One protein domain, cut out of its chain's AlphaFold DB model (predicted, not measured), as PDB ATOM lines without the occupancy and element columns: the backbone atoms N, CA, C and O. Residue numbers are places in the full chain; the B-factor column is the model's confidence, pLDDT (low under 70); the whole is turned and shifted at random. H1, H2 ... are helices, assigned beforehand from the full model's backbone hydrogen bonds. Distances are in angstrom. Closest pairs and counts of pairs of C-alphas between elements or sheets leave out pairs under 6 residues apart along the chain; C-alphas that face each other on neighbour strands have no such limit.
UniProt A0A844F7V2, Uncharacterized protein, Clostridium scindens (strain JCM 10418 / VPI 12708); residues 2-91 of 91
ATOM      1  N   ALA A   2     -32.924  -1.743 -49.697       55.22
ATOM      2  CA  ALA A   2     -34.053  -0.867 -50.076       55.22
ATOM      3  C   ALA A   2     -33.666   0.401 -50.878       55.22
ATOM      4  O   ALA A   2     -34.329   0.742 -51.847       55.22
ATOM      5  N   GLN A   3     -32.550   1.058 -50.537       55.88
ATOM      6  CA  GLN A   3     -32.074   2.253 -51.257       55.88
ATOM      7  C   GLN A   3     -31.716   1.987 -52.728       55.88
ATOM      8  O   GLN A   3     -31.939   2.842 -53.577       55.88
ATOM      9  N   LEU A   4     -31.192   0.796 -53.030       57.81
ATOM     10  CA  LEU A   4     -30.728   0.433 -54.372       57.81
ATOM     11  C   LEU A   4     -31.912   0.159 -55.314       57.81
ATOM     12  O   LEU A   4     -31.825   0.418 -56.509       57.81
ATOM     13  N   LEU A   5     -33.035  -0.310 -54.755       59.09
ATOM     14  CA  LEU A   5     -34.290  -0.500 -55.483       59.09
ATOM     15  C   LEU A   5     -34.962   0.842 -55.813       59.09
ATOM     16  O   LEU A   5     -35.439   1.033 -56.925       59.09
ATOM     17  N   ILE A   6     -34.950   1.781 -54.859       57.84
ATOM     18  CA  ILE A   6     -35.521   3.128 -55.031       57.84
ATOM     19  C   ILE A   6     -34.759   3.912 -56.101       57.84
ATOM     20  O   ILE A   6     -35.387   4.525 -56.956       57.84
ATOM     21  N   MET A   7     -33.421   3.851 -56.103       57.88
ATOM     22  CA  MET A   7     -32.610   4.493 -57.148       57.88
ATOM     23  C   MET A   7     -32.956   3.958 -58.542       57.88
ATOM     24  O   MET A   7     -33.176   4.744 -59.455       57.88
ATOM     25  N   LYS A   8     -33.112   2.636 -58.681       58.16
ATOM     26  CA  LYS A   8     -33.497   2.013 -59.956       58.16
ATOM     27  C   LYS A   8     -34.918   2.360 -60.412       58.16
ATOM     28  O   LYS A   8     -35.163   2.417 -61.608       58.16
ATOM     29  N   LEU A   9     -35.858   2.558 -59.486       55.91
ATOM     30  CA  LEU A   9     -37.240   2.934 -59.815       55.91
ATOM     31  C   LEU A   9     -37.352   4.399 -60.253       55.91
ATOM     32  O   LEU A   9     -38.119   4.693 -61.166       55.91
ATOM     33  N   LEU A  10     -36.564   5.291 -59.647       54.06
ATOM     34  CA  LEU A  10     -36.498   6.706 -60.029       54.06
ATOM     35  C   LEU A  10     -35.786   6.921 -61.377       54.06
ATOM     36  O   LEU A  10     -36.130   7.853 -62.091       54.06
ATOM     37  N   GLU A  11     -34.846   6.048 -61.756       53.50
ATOM     38  CA  GLU A  11     -34.205   6.074 -63.085       53.50
ATOM     39  C   GLU A  11     -35.143   5.658 -64.234       53.50
ATOM     40  O   GLU A  11     -34.866   5.973 -65.389       53.50
ATOM     41  N   VAL A  12     -36.237   4.943 -63.942       54.44
ATOM     42  CA  VAL A  12     -37.143   4.380 -64.963       54.44
ATOM     43  C   VAL A  12     -38.420   5.212 -65.138       54.44
ATOM     44  O   VAL A  12     -39.018   5.176 -66.210       54.44
ATOM     45  N   ASN A  13     -38.843   5.969 -64.121       52.09
ATOM     46  CA  ASN A  13     -39.962   6.907 -64.227       52.09
ATOM     47  C   ASN A  13     -39.876   7.977 -63.130       52.09
ATOM     48  O   ASN A  13     -40.069   7.691 -61.947       52.09
ATOM     49  N   GLU A  14     -39.633   9.218 -63.536       53.88
ATOM     50  CA  GLU A  14     -39.545  10.396 -62.662       53.88
ATOM     51  C   GLU A  14     -40.859  10.720 -61.919       53.88
ATOM     52  O   GLU A  14     -40.823  11.360 -60.873       53.88
ATOM     53  N   ASN A  15     -41.992  10.172 -62.379       59.69
ATOM     54  CA  ASN A  15     -43.323  10.321 -61.770       59.69
ATOM     55  C   ASN A  15     -43.811   9.068 -61.017       59.69
ATOM     56  O   ASN A  15     -45.011   8.855 -60.866       59.69
ATOM     57  N   ASN A  16     -42.911   8.183 -60.578       79.31
ATOM     58  CA  ASN A  16     -43.325   6.996 -59.832       79.31
ATOM     59  C   ASN A  16     -43.730   7.367 -58.391       79.31
ATOM     60  O   ASN A  16     -42.875   7.484 -57.509       79.31
ATOM     61  N   GLU A  17     -45.036   7.505 -58.159       87.06
ATOM     62  CA  GLU A  17     -45.655   7.852 -56.869       87.06
ATOM     63  C   GLU A  17     -45.156   6.950 -55.726       87.06
ATOM     64  O   GLU A  17     -44.733   7.420 -54.666       87.06
ATOM     65  N   TYR A  18     -45.075   5.641 -55.978       85.75
ATOM     66  CA  TYR A  18     -44.543   4.663 -55.030       85.75
ATOM     67  C   TYR A  18     -43.046   4.855 -54.759       85.75
ATOM     68  O   TYR A  18     -42.571   4.634 -53.640       85.75
ATOM     69  N   GLY A  19     -42.273   5.264 -55.765       85.31
ATOM     70  CA  GLY A  19     -40.859   5.610 -55.613       85.31
ATOM     71  C   GLY A  19     -40.660   6.815 -54.690       85.31
ATOM     72  O   GLY A  19     -39.802   6.777 -53.801       85.31
ATOM     73  N   ILE A  20     -41.495   7.845 -54.860       88.38
ATOM     74  CA  ILE A  20     -41.501   9.059 -54.034       88.38
ATOM     75  C   ILE A  20     -41.870   8.710 -52.588       88.38
ATOM     76  O   ILE A  20     -41.092   9.012 -51.680       88.38
ATOM     77  N   ILE A  21     -42.975   7.988 -52.368       90.94
ATOM     78  CA  ILE A  21     -43.403   7.539 -51.033       90.94
ATOM     79  C   ILE A  21     -42.286   6.770 -50.330       90.94
ATOM     80  O   ILE A  21     -41.928   7.087 -49.197       90.94
ATOM     81  N   ASN A  22     -41.690   5.782 -51.000       88.50
ATOM     82  CA  ASN A  22     -40.643   4.959 -50.396       88.50
ATOM     83  C   ASN A  22     -39.399   5.787 -50.034       88.50
ATOM     84  O   ASN A  22     -38.786   5.565 -48.985       88.50
ATOM     85  N   LYS A  23     -39.023   6.757 -50.876       88.44
ATOM     86  CA  LYS A  23     -37.929   7.692 -50.586       88.44
ATOM     87  C   LYS A  23     -38.243   8.519 -49.338       88.44
ATOM     88  O   LYS A  23     -37.423   8.551 -48.419       88.44
ATOM     89  N   LEU A  24     -39.417   9.144 -49.284       90.75
ATOM     90  CA  LEU A  24     -39.828  10.003 -48.171       90.75
ATOM     91  C   LEU A  24     -40.010   9.212 -46.873       90.75
ATOM     92  O   LEU A  24     -39.575   9.655 -45.814       90.75
ATOM     93  N   GLN A  25     -40.508   7.980 -46.948       89.94
ATOM     94  CA  GLN A  25     -40.577   7.073 -45.807       89.94
ATOM     95  C   GLN A  25     -39.194   6.788 -45.199       89.94
ATOM     96  O   GLN A  25     -39.041   6.750 -43.975       89.94
ATOM     97  N   LEU A  26     -38.163   6.582 -46.028       89.88
ATOM     98  CA  LEU A  26     -36.794   6.399 -45.534       89.88
ATOM     99  C   LEU A  26     -36.237   7.668 -44.886       89.88
ATOM    100  O   LEU A  26     -35.461   7.558 -43.935       89.88
ATOM    101  N   LEU A  27     -36.600   8.844 -45.401       90.06
ATOM    102  CA  LEU A  27     -36.199  10.125 -44.824       90.06
ATOM    103  C   LEU A  27     -36.882  10.345 -43.477       90.06
ATOM    104  O   LEU A  27     -36.161  10.558 -42.506       90.06
ATOM    105  N   LYS A  28     -38.201  10.133 -43.387       88.00
ATOM    106  CA  LYS A  28     -38.986  10.226 -42.144       88.00
ATOM    107  C   LYS A  28     -38.439   9.334 -41.021       88.00
ATOM    108  O   LYS A  28     -38.474   9.696 -39.853       88.00
ATOM    109  N   ARG A  29     -37.870   8.169 -41.360       86.88
ATOM    110  CA  ARG A  29     -37.210   7.272 -40.384       86.88
ATOM    111  C   ARG A  29     -35.870   7.788 -39.856       86.88
ATOM    112  O   ARG A  29     -35.393   7.289 -38.842       86.88
ATOM    113  N   LYS A  30     -35.218   8.702 -40.574       87.94
ATOM    114  CA  LYS A  30     -33.906   9.259 -40.217       87.94
ATOM    115  C   LYS A  30     -34.010  10.649 -39.598       87.94
ATOM    116  O   LYS A  30     -33.172  10.992 -38.770       87.94
ATOM    117  N   ARG A  31     -34.975  11.447 -40.051       90.38
ATOM    118  CA  ARG A  31     -35.241  12.817 -39.613       90.38
ATOM    119  C   ARG A  31     -36.689  13.193 -39.910       90.38
ATOM    120  O   ARG A  31     -37.345  12.539 -40.710       90.38
ATOM    121  N   GLU A  32     -37.139  14.293 -39.331       89.50
ATOM    122  CA  GLU A  32     -38.378  14.950 -39.744       89.50
ATOM    123  C   GLU A  32     -38.319  15.391 -41.214       89.50
ATOM    124  O   GLU A  32     -37.238  15.718 -41.725       89.50
ATOM    125  N   LEU A  33     -39.469  15.356 -41.894       90.94
ATOM    126  CA  LEU A  33     -39.597  15.837 -43.272       90.94
ATOM    127  C   LEU A  33     -39.530  17.366 -43.290       90.94
ATOM    128  O   LEU A  33     -39.997  18.020 -42.361       90.94
ATOM    129  N   SER A  34     -38.911  17.932 -44.323       93.00
ATOM    130  CA  SER A  34     -38.898  19.386 -44.519       93.00
ATOM    131  C   SER A  34     -40.194  19.869 -45.166       93.00
ATOM    132  O   SER A  34     -40.879  19.092 -45.823       93.00
ATOM    133  N   GLU A  35     -40.471  21.169 -45.070       91.12
ATOM    134  CA  GLU A  35     -41.616  21.812 -45.740       91.12
ATOM    135  C   GLU A  35     -41.683  21.472 -47.239       91.12
ATOM    136  O   GLU A  35     -42.731  21.076 -47.732       91.12
ATOM    137  N   ASP A  36     -40.549  21.493 -47.953       90.94
ATOM    138  CA  ASP A  36     -40.506  21.116 -49.376       90.94
ATOM    139  C   ASP A  36     -40.920  19.652 -49.623       90.94
ATOM    140  O   ASP A  36     -41.498  19.320 -50.652       90.94
ATOM    141  N   GLU A  37     -40.619  18.748 -48.686       91.81
ATOM    142  CA  GLU A  37     -40.966  17.325 -48.798       91.81
ATOM    143  C   GLU A  37     -42.429  17.076 -48.434       91.81
ATOM    144  O   GLU A  37     -43.058  16.184 -49.000       91.81
ATOM    145  N   ILE A  38     -42.962  17.874 -47.509       92.56
ATOM    146  CA  ILE A  38     -44.382  17.918 -47.169       92.56
ATOM    147  C   ILE A  38     -45.182  18.426 -48.370       92.56
ATOM    148  O   ILE A  38     -46.133  17.765 -48.769       92.56
ATOM    149  N   ALA A  39     -44.742  19.502 -49.026       92.31
ATOM    150  CA  ALA A  39     -45.397  20.027 -50.225       92.31
ATOM    151  C   ALA A  39     -45.461  18.985 -51.358       92.31
ATOM    152  O   ALA A  39     -46.480  18.857 -52.032       92.31
ATOM    153  N   VAL A  40     -44.405  18.179 -51.534       91.38
ATOM    154  CA  VAL A  40     -44.409  17.060 -52.494       91.38
ATOM    155  C   VAL A  40     -45.445  15.993 -52.125       91.38
ATOM    156  O   VAL A  40     -46.051  15.402 -53.015       91.38
ATOM    157  N   LEU A  41     -45.650  15.717 -50.834       91.56
ATOM    158  CA  LEU A  41     -46.683  14.781 -50.379       91.56
ATOM    159  C   LEU A  41     -48.088  15.325 -50.634       91.56
ATOM    160  O   LEU A  41     -48.929  14.579 -51.125       91.56
ATOM    161  N   GLU A  42     -48.330  16.600 -50.344       90.94
ATOM    162  CA  GLU A  42     -49.619  17.257 -50.595       90.94
ATOM    163  C   GLU A  42     -49.955  17.264 -52.092       90.94
ATOM    164  O   GLU A  42     -51.046  16.858 -52.491       90.94
ATOM    165  N   GLU A  43     -48.986  17.608 -52.945       90.94
ATOM    166  CA  GLU A  43     -49.146  17.544 -54.400       90.94
ATOM    167  C   GLU A  43     -49.448  16.113 -54.881       90.94
ATOM    168  O   GLU A  43     -50.247  15.916 -55.801       90.94
ATOM    169  N   LEU A  44     -48.832  15.106 -54.252       90.44
ATOM    170  CA  LEU A  44     -49.087  13.702 -54.560       90.44
ATOM    171  C   LEU A  44     -50.502  13.279 -54.148       90.44
ATOM    172  O   LEU A  44     -51.160  12.574 -54.907       90.44
ATOM    173  N   GLU A  45     -50.980  13.716 -52.980       90.06
ATOM    174  CA  GLU A  45     -52.342  13.442 -52.504       90.06
ATOM    175  C   GLU A  45     -53.409  14.035 -53.431       90.06
ATOM    176  O   GLU A  45     -54.420  13.379 -53.691       90.06
ATOM    177  N   GLU A  46     -53.177  15.241 -53.960       88.69
ATOM    178  CA  GLU A  46     -54.106  15.909 -54.879       88.69
ATOM    179  C   GLU A  46     -54.148  15.265 -56.271       88.69
ATOM    180  O   GLU A  46     -55.203  15.243 -56.908       88.69
ATOM    181  N   LYS A  47     -53.009  14.761 -56.761       88.62
ATOM    182  CA  LYS A  47     -52.884  14.244 -58.134       88.62
ATOM    183  C   LYS A  47     -53.159  12.755 -58.266       88.62
ATOM    184  O   LYS A  47     -53.568  12.322 -59.343       88.62
ATOM    185  N   THR A  48     -52.898  11.976 -57.222       87.56
ATOM    186  CA  THR A  48     -53.017  10.522 -57.306       87.56
ATOM    187  C   THR A  48     -54.481  10.080 -57.310       87.56
ATOM    188  O   THR A  48     -55.321  10.549 -56.535       87.56
ATOM    189  N   GLU A  49     -54.800   9.115 -58.167       87.25
ATOM    190  CA  GLU A  49     -56.084   8.409 -58.133       87.25
ATOM    191  C   GLU A  49     -56.013   7.138 -57.271       87.25
ATOM    192  O   GLU A  49     -57.044   6.527 -56.998       87.25
ATOM    193  N   ASP A  50     -54.820   6.761 -56.797       88.69
ATOM    194  CA  ASP A  50     -54.581   5.528 -56.057       88.69
ATOM    195  C   ASP A  50     -54.798   5.723 -54.547       88.69
ATOM    196  O   ASP A  50     -54.081   6.455 -53.855       88.69
ATOM    197  N   ASP A  51     -55.797   5.032 -54.003       89.12
ATOM    198  CA  ASP A  51     -56.146   5.136 -52.588       89.12
ATOM    199  C   ASP A  51     -55.049   4.585 -51.657       89.12
ATOM    200  O   ASP A  51     -54.909   5.067 -50.527       89.12
ATOM    201  N   MET A  52     -54.207   3.643 -52.109       89.25
ATOM    202  CA  MET A  52     -53.047   3.188 -51.331       89.25
ATOM    203  C   MET A  52     -51.982   4.283 -51.229       89.25
ATOM    204  O   MET A  52     -51.386   4.463 -50.162       89.25
ATOM    205  N   VAL A  53     -51.771   5.044 -52.306       91.06
ATOM    206  CA  VAL A  53     -50.861   6.200 -52.319       91.06
ATOM    207  C   VAL A  53     -51.383   7.274 -51.360       91.06
ATOM    208  O   VAL A  53     -50.627   7.728 -50.498       91.06
ATOM    209  N   LYS A  54     -52.686   7.589 -51.383       91.94
ATOM    210  CA  LYS A  54     -53.305   8.535 -50.425       91.94
ATOM    211  C   LYS A  54     -53.162   8.087 -48.973       91.94
ATOM    212  O   LYS A  54     -52.843   8.899 -48.099       91.94
ATOM    213  N   CYS A  55     -53.353   6.793 -48.697       92.19
ATOM    214  CA  CYS A  55     -53.133   6.228 -47.365       92.19
ATOM    215  C   CYS A  55     -51.686   6.442 -46.907       92.19
ATOM    216  O   CYS A  55     -51.444   6.906 -45.792       92.19
ATOM    217  N   ALA A  56     -50.723   6.112 -47.768       92.12
ATOM    218  CA  ALA A  56     -49.301   6.262 -47.494       92.12
ATOM    219  C   ALA A  56     -48.902   7.723 -47.243       92.12
ATOM    220  O   ALA A  56     -48.179   7.995 -46.283       92.12
ATOM    221  N   VAL A  57     -49.409   8.659 -48.051       93.94
ATOM    222  CA  VAL A  57     -49.182  10.097 -47.869       93.94
ATOM    223  C   VAL A  57     -49.681  10.564 -46.504       93.94
ATOM    224  O   VAL A  57     -48.912  11.142 -45.737       93.94
ATOM    225  N   ASN A  58     -50.921  10.226 -46.137       93.31
ATOM    226  CA  ASN A  58     -51.490  10.623 -44.847       93.31
ATOM    227  C   ASN A  58     -50.715  10.056 -43.647       93.31
ATOM    228  O   ASN A  58     -50.652  10.696 -42.599       93.31
ATOM    229  N   ILE A  59     -50.095   8.878 -43.785       93.44
ATOM    230  CA  ILE A  59     -49.191   8.333 -42.760       93.44
ATOM    231  C   ILE A  59     -47.926   9.190 -42.636       93.44
ATOM    232  O   ILE A  59     -47.497   9.483 -41.520       93.44
ATOM    233  N   LEU A  60     -47.322   9.579 -43.761       93.06
ATOM    234  CA  LEU A  60     -46.087  10.371 -43.779       93.06
ATOM    235  C   LEU A  60     -46.296  11.810 -43.291       93.06
ATOM    236  O   LEU A  60     -45.397  12.352 -42.653       93.06
ATOM    237  N   LEU A  61     -47.486  12.373 -43.516       92.25
ATOM    238  CA  LEU A  61     -47.936  13.666 -42.983       92.25
ATOM    239  C   LEU A  61     -48.398  13.601 -41.514       92.25
ATOM    240  O   LEU A  61     -48.938  14.567 -40.990       92.25
ATOM    241  N   GLU A  62     -48.244  12.451 -40.849       89.31
ATOM    242  CA  GLU A  62     -48.706  12.200 -39.474       89.31
ATOM    243  C   GLU A  62     -50.216  12.402 -39.247       89.31
ATOM    244  O   GLU A  62     -50.697  12.394 -38.109       89.31
ATOM    245  N   ASN A  63     -51.008  12.468 -40.319       90.50
ATOM    246  CA  ASN A  63     -52.464  12.533 -40.268       90.50
ATOM    247  C   ASN A  63     -53.062  11.137 -40.024       90.50
ATOM    248  O   ASN A  63     -53.791  10.561 -40.837       90.50
ATOM    249  N   LYS A  64     -52.751  10.574 -38.852       89.00
ATOM    250  CA  LYS A  64     -53.123   9.206 -38.459       89.00
ATOM    251  C   LYS A  64     -54.630   8.967 -38.479       89.00
ATOM    252  O   LYS A  64     -55.073   7.846 -38.732       89.00
ATOM    253  N   HIS A  65     -55.417  10.002 -38.185       89.25
ATOM    254  CA  HIS A  65     -56.872   9.915 -38.223       89.25
ATOM    255  C   HIS A  65     -57.366   9.666 -39.651       89.25
ATOM    256  O   HIS A  65     -58.096   8.699 -39.884       89.25
ATOM    257  N   ASN A  66     -56.922  10.488 -40.605       90.00
ATOM    258  CA  ASN A  66     -57.332  10.347 -41.998       90.00
ATOM    259  C   ASN A  66     -56.748   9.078 -42.632       90.00
ATOM    260  O   ASN A  66     -57.473   8.343 -43.293       90.00
ATOM    261  N   ALA A  67     -55.494   8.733 -42.323       90.50
ATOM    262  CA  ALA A  67     -54.880   7.482 -42.767       90.50
ATOM    263  C   ALA A  67     -55.704   6.249 -42.358       90.50
ATOM    264  O   ALA A  67     -55.996   5.394 -43.190       90.50
ATOM    265  N   ARG A  68     -56.143   6.156 -41.093       90.38
ATOM    266  CA  ARG A  68     -57.001   5.042 -40.636       90.38
ATOM    267  C   ARG A  68     -58.341   5.016 -41.357       90.38
ATOM    268  O   ARG A  68     -58.831   3.937 -41.675       90.38
ATOM    269  N   LYS A  69     -58.937   6.186 -41.596       92.69
ATOM    270  CA  LYS A  69     -60.202   6.298 -42.324       92.69
ATOM    271  C   LYS A  69     -60.060   5.781 -43.756       92.69
ATOM    272  O   LYS A  69     -60.869   4.952 -44.151       92.69
ATOM    273  N   LEU A  70     -59.027   6.220 -44.475       91.06
ATOM    274  CA  LEU A  70     -58.748   5.790 -45.846       91.06
ATOM    275  C   LEU A  70     -58.446   4.288 -45.908       91.06
ATOM    276  O   LEU A  70     -59.049   3.582 -46.707       91.06
ATOM    277  N   ILE A  71     -57.626   3.763 -44.990       91.12
ATOM    278  CA  ILE A  71     -57.346   2.319 -44.923       91.12
ATOM    279  C   ILE A  71     -58.635   1.525 -44.712       91.12
ATOM    280  O   ILE A  71     -58.836   0.514 -45.366       91.12
ATOM    281  N   ASN A  72     -59.540   1.982 -43.846       90.69
ATOM    282  CA  ASN A  72     -60.815   1.295 -43.626       90.69
ATOM    283  C   ASN A  72     -61.773   1.377 -44.830       90.69
ATOM    284  O   ASN A  72     -62.741   0.621 -44.870       90.69
ATOM    285  N   GLN A  73     -61.547   2.303 -45.767       91.69
ATOM    286  CA  GLN A  73     -62.319   2.432 -47.007       91.69
ATOM    287  C   GLN A  73     -61.782   1.538 -48.134       91.69
ATOM    288  O   GLN A  73     -62.523   1.263 -49.074       91.69
ATOM    289  N   LEU A  74     -60.538   1.063 -48.028       90.19
ATOM    290  CA  LEU A  74     -59.969   0.087 -48.954       90.19
ATOM    291  C   LEU A  74     -60.707  -1.258 -48.870       90.19
ATOM    292  O   LEU A  74     -61.293  -1.601 -47.837       90.19
ATOM    293  N   SER A  75     -60.618  -2.051 -49.939       91.31
ATOM    294  CA  SER A  75     -61.106  -3.434 -49.940       91.31
ATOM    295  C   SER A  75     -60.377  -4.282 -48.884       91.31
ATOM    296  O   SER A  75     -59.265  -3.956 -48.470       91.31
ATOM    297  N   GLU A  76     -60.974  -5.388 -48.427       90.94
ATOM    298  CA  GLU A  76     -60.320  -6.262 -47.436       90.94
ATOM    299  C   GLU A  76     -58.969  -6.811 -47.934       90.94
ATOM    300  O   GLU A  76     -58.026  -6.944 -47.150       90.94
ATOM    301  N   GLU A  77     -58.863  -7.083 -49.238       90.94
ATOM    302  CA  GLU A  77     -57.635  -7.541 -49.892       90.94
ATOM    303  C   GLU A  77     -56.558  -6.447 -49.898       90.94
ATOM    304  O   GLU A  77     -55.417  -6.690 -49.486       90.94
ATOM    305  N   ASP A  78     -56.928  -5.221 -50.269       89.06
ATOM    306  CA  ASP A  78     -56.009  -4.080 -50.275       89.06
ATOM    307  C   ASP A  78     -55.584  -3.708 -48.856       89.06
ATOM    308  O   ASP A  78     -54.413  -3.436 -48.613       89.06
ATOM    309  N   GLN A  79     -56.487  -3.777 -47.876       90.69
ATOM    310  CA  GLN A  79     -56.142  -3.595 -46.466       90.69
ATOM    311  C   GLN A  79     -55.135  -4.638 -45.985       90.69
ATOM    312  O   GLN A  79     -54.188  -4.300 -45.264       90.69
ATOM    313  N   ALA A  80     -55.346  -5.910 -46.332       90.81
ATOM    314  CA  ALA A  80     -54.444  -6.993 -45.959       90.81
ATOM    315  C   ALA A  80     -53.062  -6.802 -46.594       90.81
ATOM    316  O   ALA A  80     -52.051  -6.994 -45.917       90.81
ATOM    317  N   THR A  81     -53.022  -6.367 -47.853       89.19
ATOM    318  CA  THR A  81     -51.789  -6.041 -48.577       89.19
ATOM    319  C   THR A  81     -51.094  -4.828 -47.962       89.19
ATOM    320  O   THR A  81     -49.914  -4.892 -47.615       89.19
ATOM    321  N   PHE A  82     -51.830  -3.746 -47.714       89.06
ATOM    322  CA  PHE A  82     -51.297  -2.500 -47.175       89.06
ATOM    323  C   PHE A  82     -50.671  -2.687 -45.787       89.06
ATOM    324  O   PHE A  82     -49.603  -2.144 -45.501       89.06
ATOM    325  N   LYS A  83     -51.277  -3.528 -44.937       89.06
ATOM    326  CA  LYS A  83     -50.735  -3.899 -43.617       89.06
ATOM    327  C   LYS A  83     -49.400  -4.649 -43.689       89.06
ATOM    328  O   LYS A  83     -48.661  -4.642 -42.708       89.06
ATOM    329  N   GLN A  84     -49.076  -5.288 -44.815       90.06
ATOM    330  CA  GLN A  84     -47.776  -5.940 -45.015       90.06
ATOM    331  C   GLN A  84     -46.674  -4.937 -45.374       90.06
ATOM    332  O   GLN A  84     -45.487  -5.244 -45.227       90.06
ATOM    333  N   PHE A  85     -47.031  -3.733 -45.830       88.06
ATOM    334  CA  PHE A  85     -46.040  -2.740 -46.205       88.06
ATOM    335  C   PHE A  85     -45.369  -2.112 -44.976       88.06
ATOM    336  O   PHE A  85     -46.040  -1.741 -44.010       88.06
ATOM    337  N   PRO A  86     -44.041  -1.873 -45.010       86.56
ATOM    338  CA  PRO A  86     -43.318  -1.290 -43.877       86.56
ATOM    339  C   PRO A  86     -43.779   0.118 -43.472       86.56
ATOM    340  O   PRO A  86     -43.337   0.622 -42.437       86.56
ATOM    341  N   ILE A  87     -44.571   0.791 -44.312       87.62
ATOM    342  CA  ILE A  87     -45.142   2.114 -44.035       87.62
ATOM    343  C   ILE A  87     -46.257   2.048 -42.997       87.62
ATOM    344  O   ILE A  87     -46.373   2.962 -42.189       87.62
ATOM    345  N   TYR A  88     -46.981   0.927 -42.926       88.81
ATOM    346  CA  TYR A  88     -48.024   0.715 -41.928       88.81
ATOM    347  C   TYR A  88     -47.483   0.781 -40.492       88.81
ATOM    348  O   TYR A  88     -48.167   1.258 -39.597       88.81
ATOM    349  N   ASN A  89     -46.215   0.412 -40.277       87.19
ATOM    350  CA  ASN A  89     -45.559   0.495 -38.967       87.19
ATOM    351  C   ASN A  89     -45.366   1.934 -38.446       87.19
ATOM    352  O   ASN A  89     -44.935   2.105 -37.308       87.19
ATOM    353  N   LEU A  90     -45.603   2.960 -39.272       83.75
ATOM    354  CA  LEU A  90     -45.527   4.370 -38.869       83.75
ATOM    355  C   LEU A  90     -46.879   4.924 -38.369       83.75
ATOM    356  O   LEU A  90     -46.909   5.988 -37.745       83.75
ATOM    357  N   LEU A  91     -47.984   4.211 -38.621       82.12
ATOM    358  CA  LEU A  91     -49.345   4.601 -38.237       82.12
ATOM    359  C   LEU A  91     -49.647   4.289 -36.765       82.12
ATOM    360  O   LEU A  91     -50.082   5.221 -36.042       82.12
TER     361      LEU A  91
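Overview. This is residues 2 to 91 of the 91 residues of an uncharacterized protein of Clostridium scindens (strain JCM 10418 / VPI 12708) (UniProt A0A844F7V2). Four helices, H1, H2, H4 and H5, make a row along the longest axis, with H3 covering one side of H2 and H4 and with H6 on the other side of H4, close to it and to H5. H1 is at one end of the row, packed on H2, and H5 folds back along H4 at the other end. The printed part has 90 residues, with six named helices in the order H1 to H6 and no named strand; the class is all helix. It is compact, with a radius of gyration of the C-alphas of 12.6 A, and rounded, spanning 33 by 26 by 25 A.

Arrangement. H1, residues 2 to 10, touches H2, residues 17 to 28, through residues 19 to 23 of H2 alone; the closest C-alphas are those of Ile 6 and Gly 19, 5.9 A apart. This helical hairpin has a steep tilt of 38 degrees, only just past shallow, opposite ways. H2 only just touches H3, residues 35 to 47, with 3 pairs of C-alphas within 8 A, the closest being Glu 17 and Leu 44 at 7.2 A. H2 also touches H4, residues 51 to 60, at a shallow tilt of 17 degrees, the same way; their closest C-alphas, of Gln 25 and Leu 60, are 6.7 A apart. H3 touches H4 with residues 41 to 45 alone, closest at the C-alphas of Glu 45 and Lys 54, 5.4 A. H2, H3 and H4 form an up and down bundle, each helix running against the one before it. H4 and H5, residues 64 to 73, are a hairpin at a shallow tilt of 15 degrees, with the C-alphas of Asn 58 and Ala 67 closest at 5.1 A. H6, residues 76 to 84, is close to but not clearly touching H4, with the C-alphas of Met 52 and Phe 82 closest at 7.3 A, and likewise H5, with Ile 71 and Gln 79 at 6.2 A. H1 is apart from H3, H4, H5 and H6. Every O i to N i+4 pair is within hydrogen-bond range in H1 to H5, and 4 of 5 are in H6.

Along the chain. H1 begins at C-alpha 2, (-34.053, -0.867, -50.076), and measures 12.7 A. H2 measures 16.3 A and H3, the longest, 18.4 A, ending at C-alpha 47, (-52.884, 14.244, -58.134). H4 measures 14.4 A, H5 14.3 A and H6 12.8 A, the last ending at C-alpha 84, (-47.776, -5.940, -45.015).

Size, cuts and confidence. The C-alphas of Glu 11 and His 65 are the two farthest apart, at 33.9 A. The printed part has no cut, and none of the links between helices is long. Mean pLDDT of the printed part is 84.5; residues 2 to 15 are under 70.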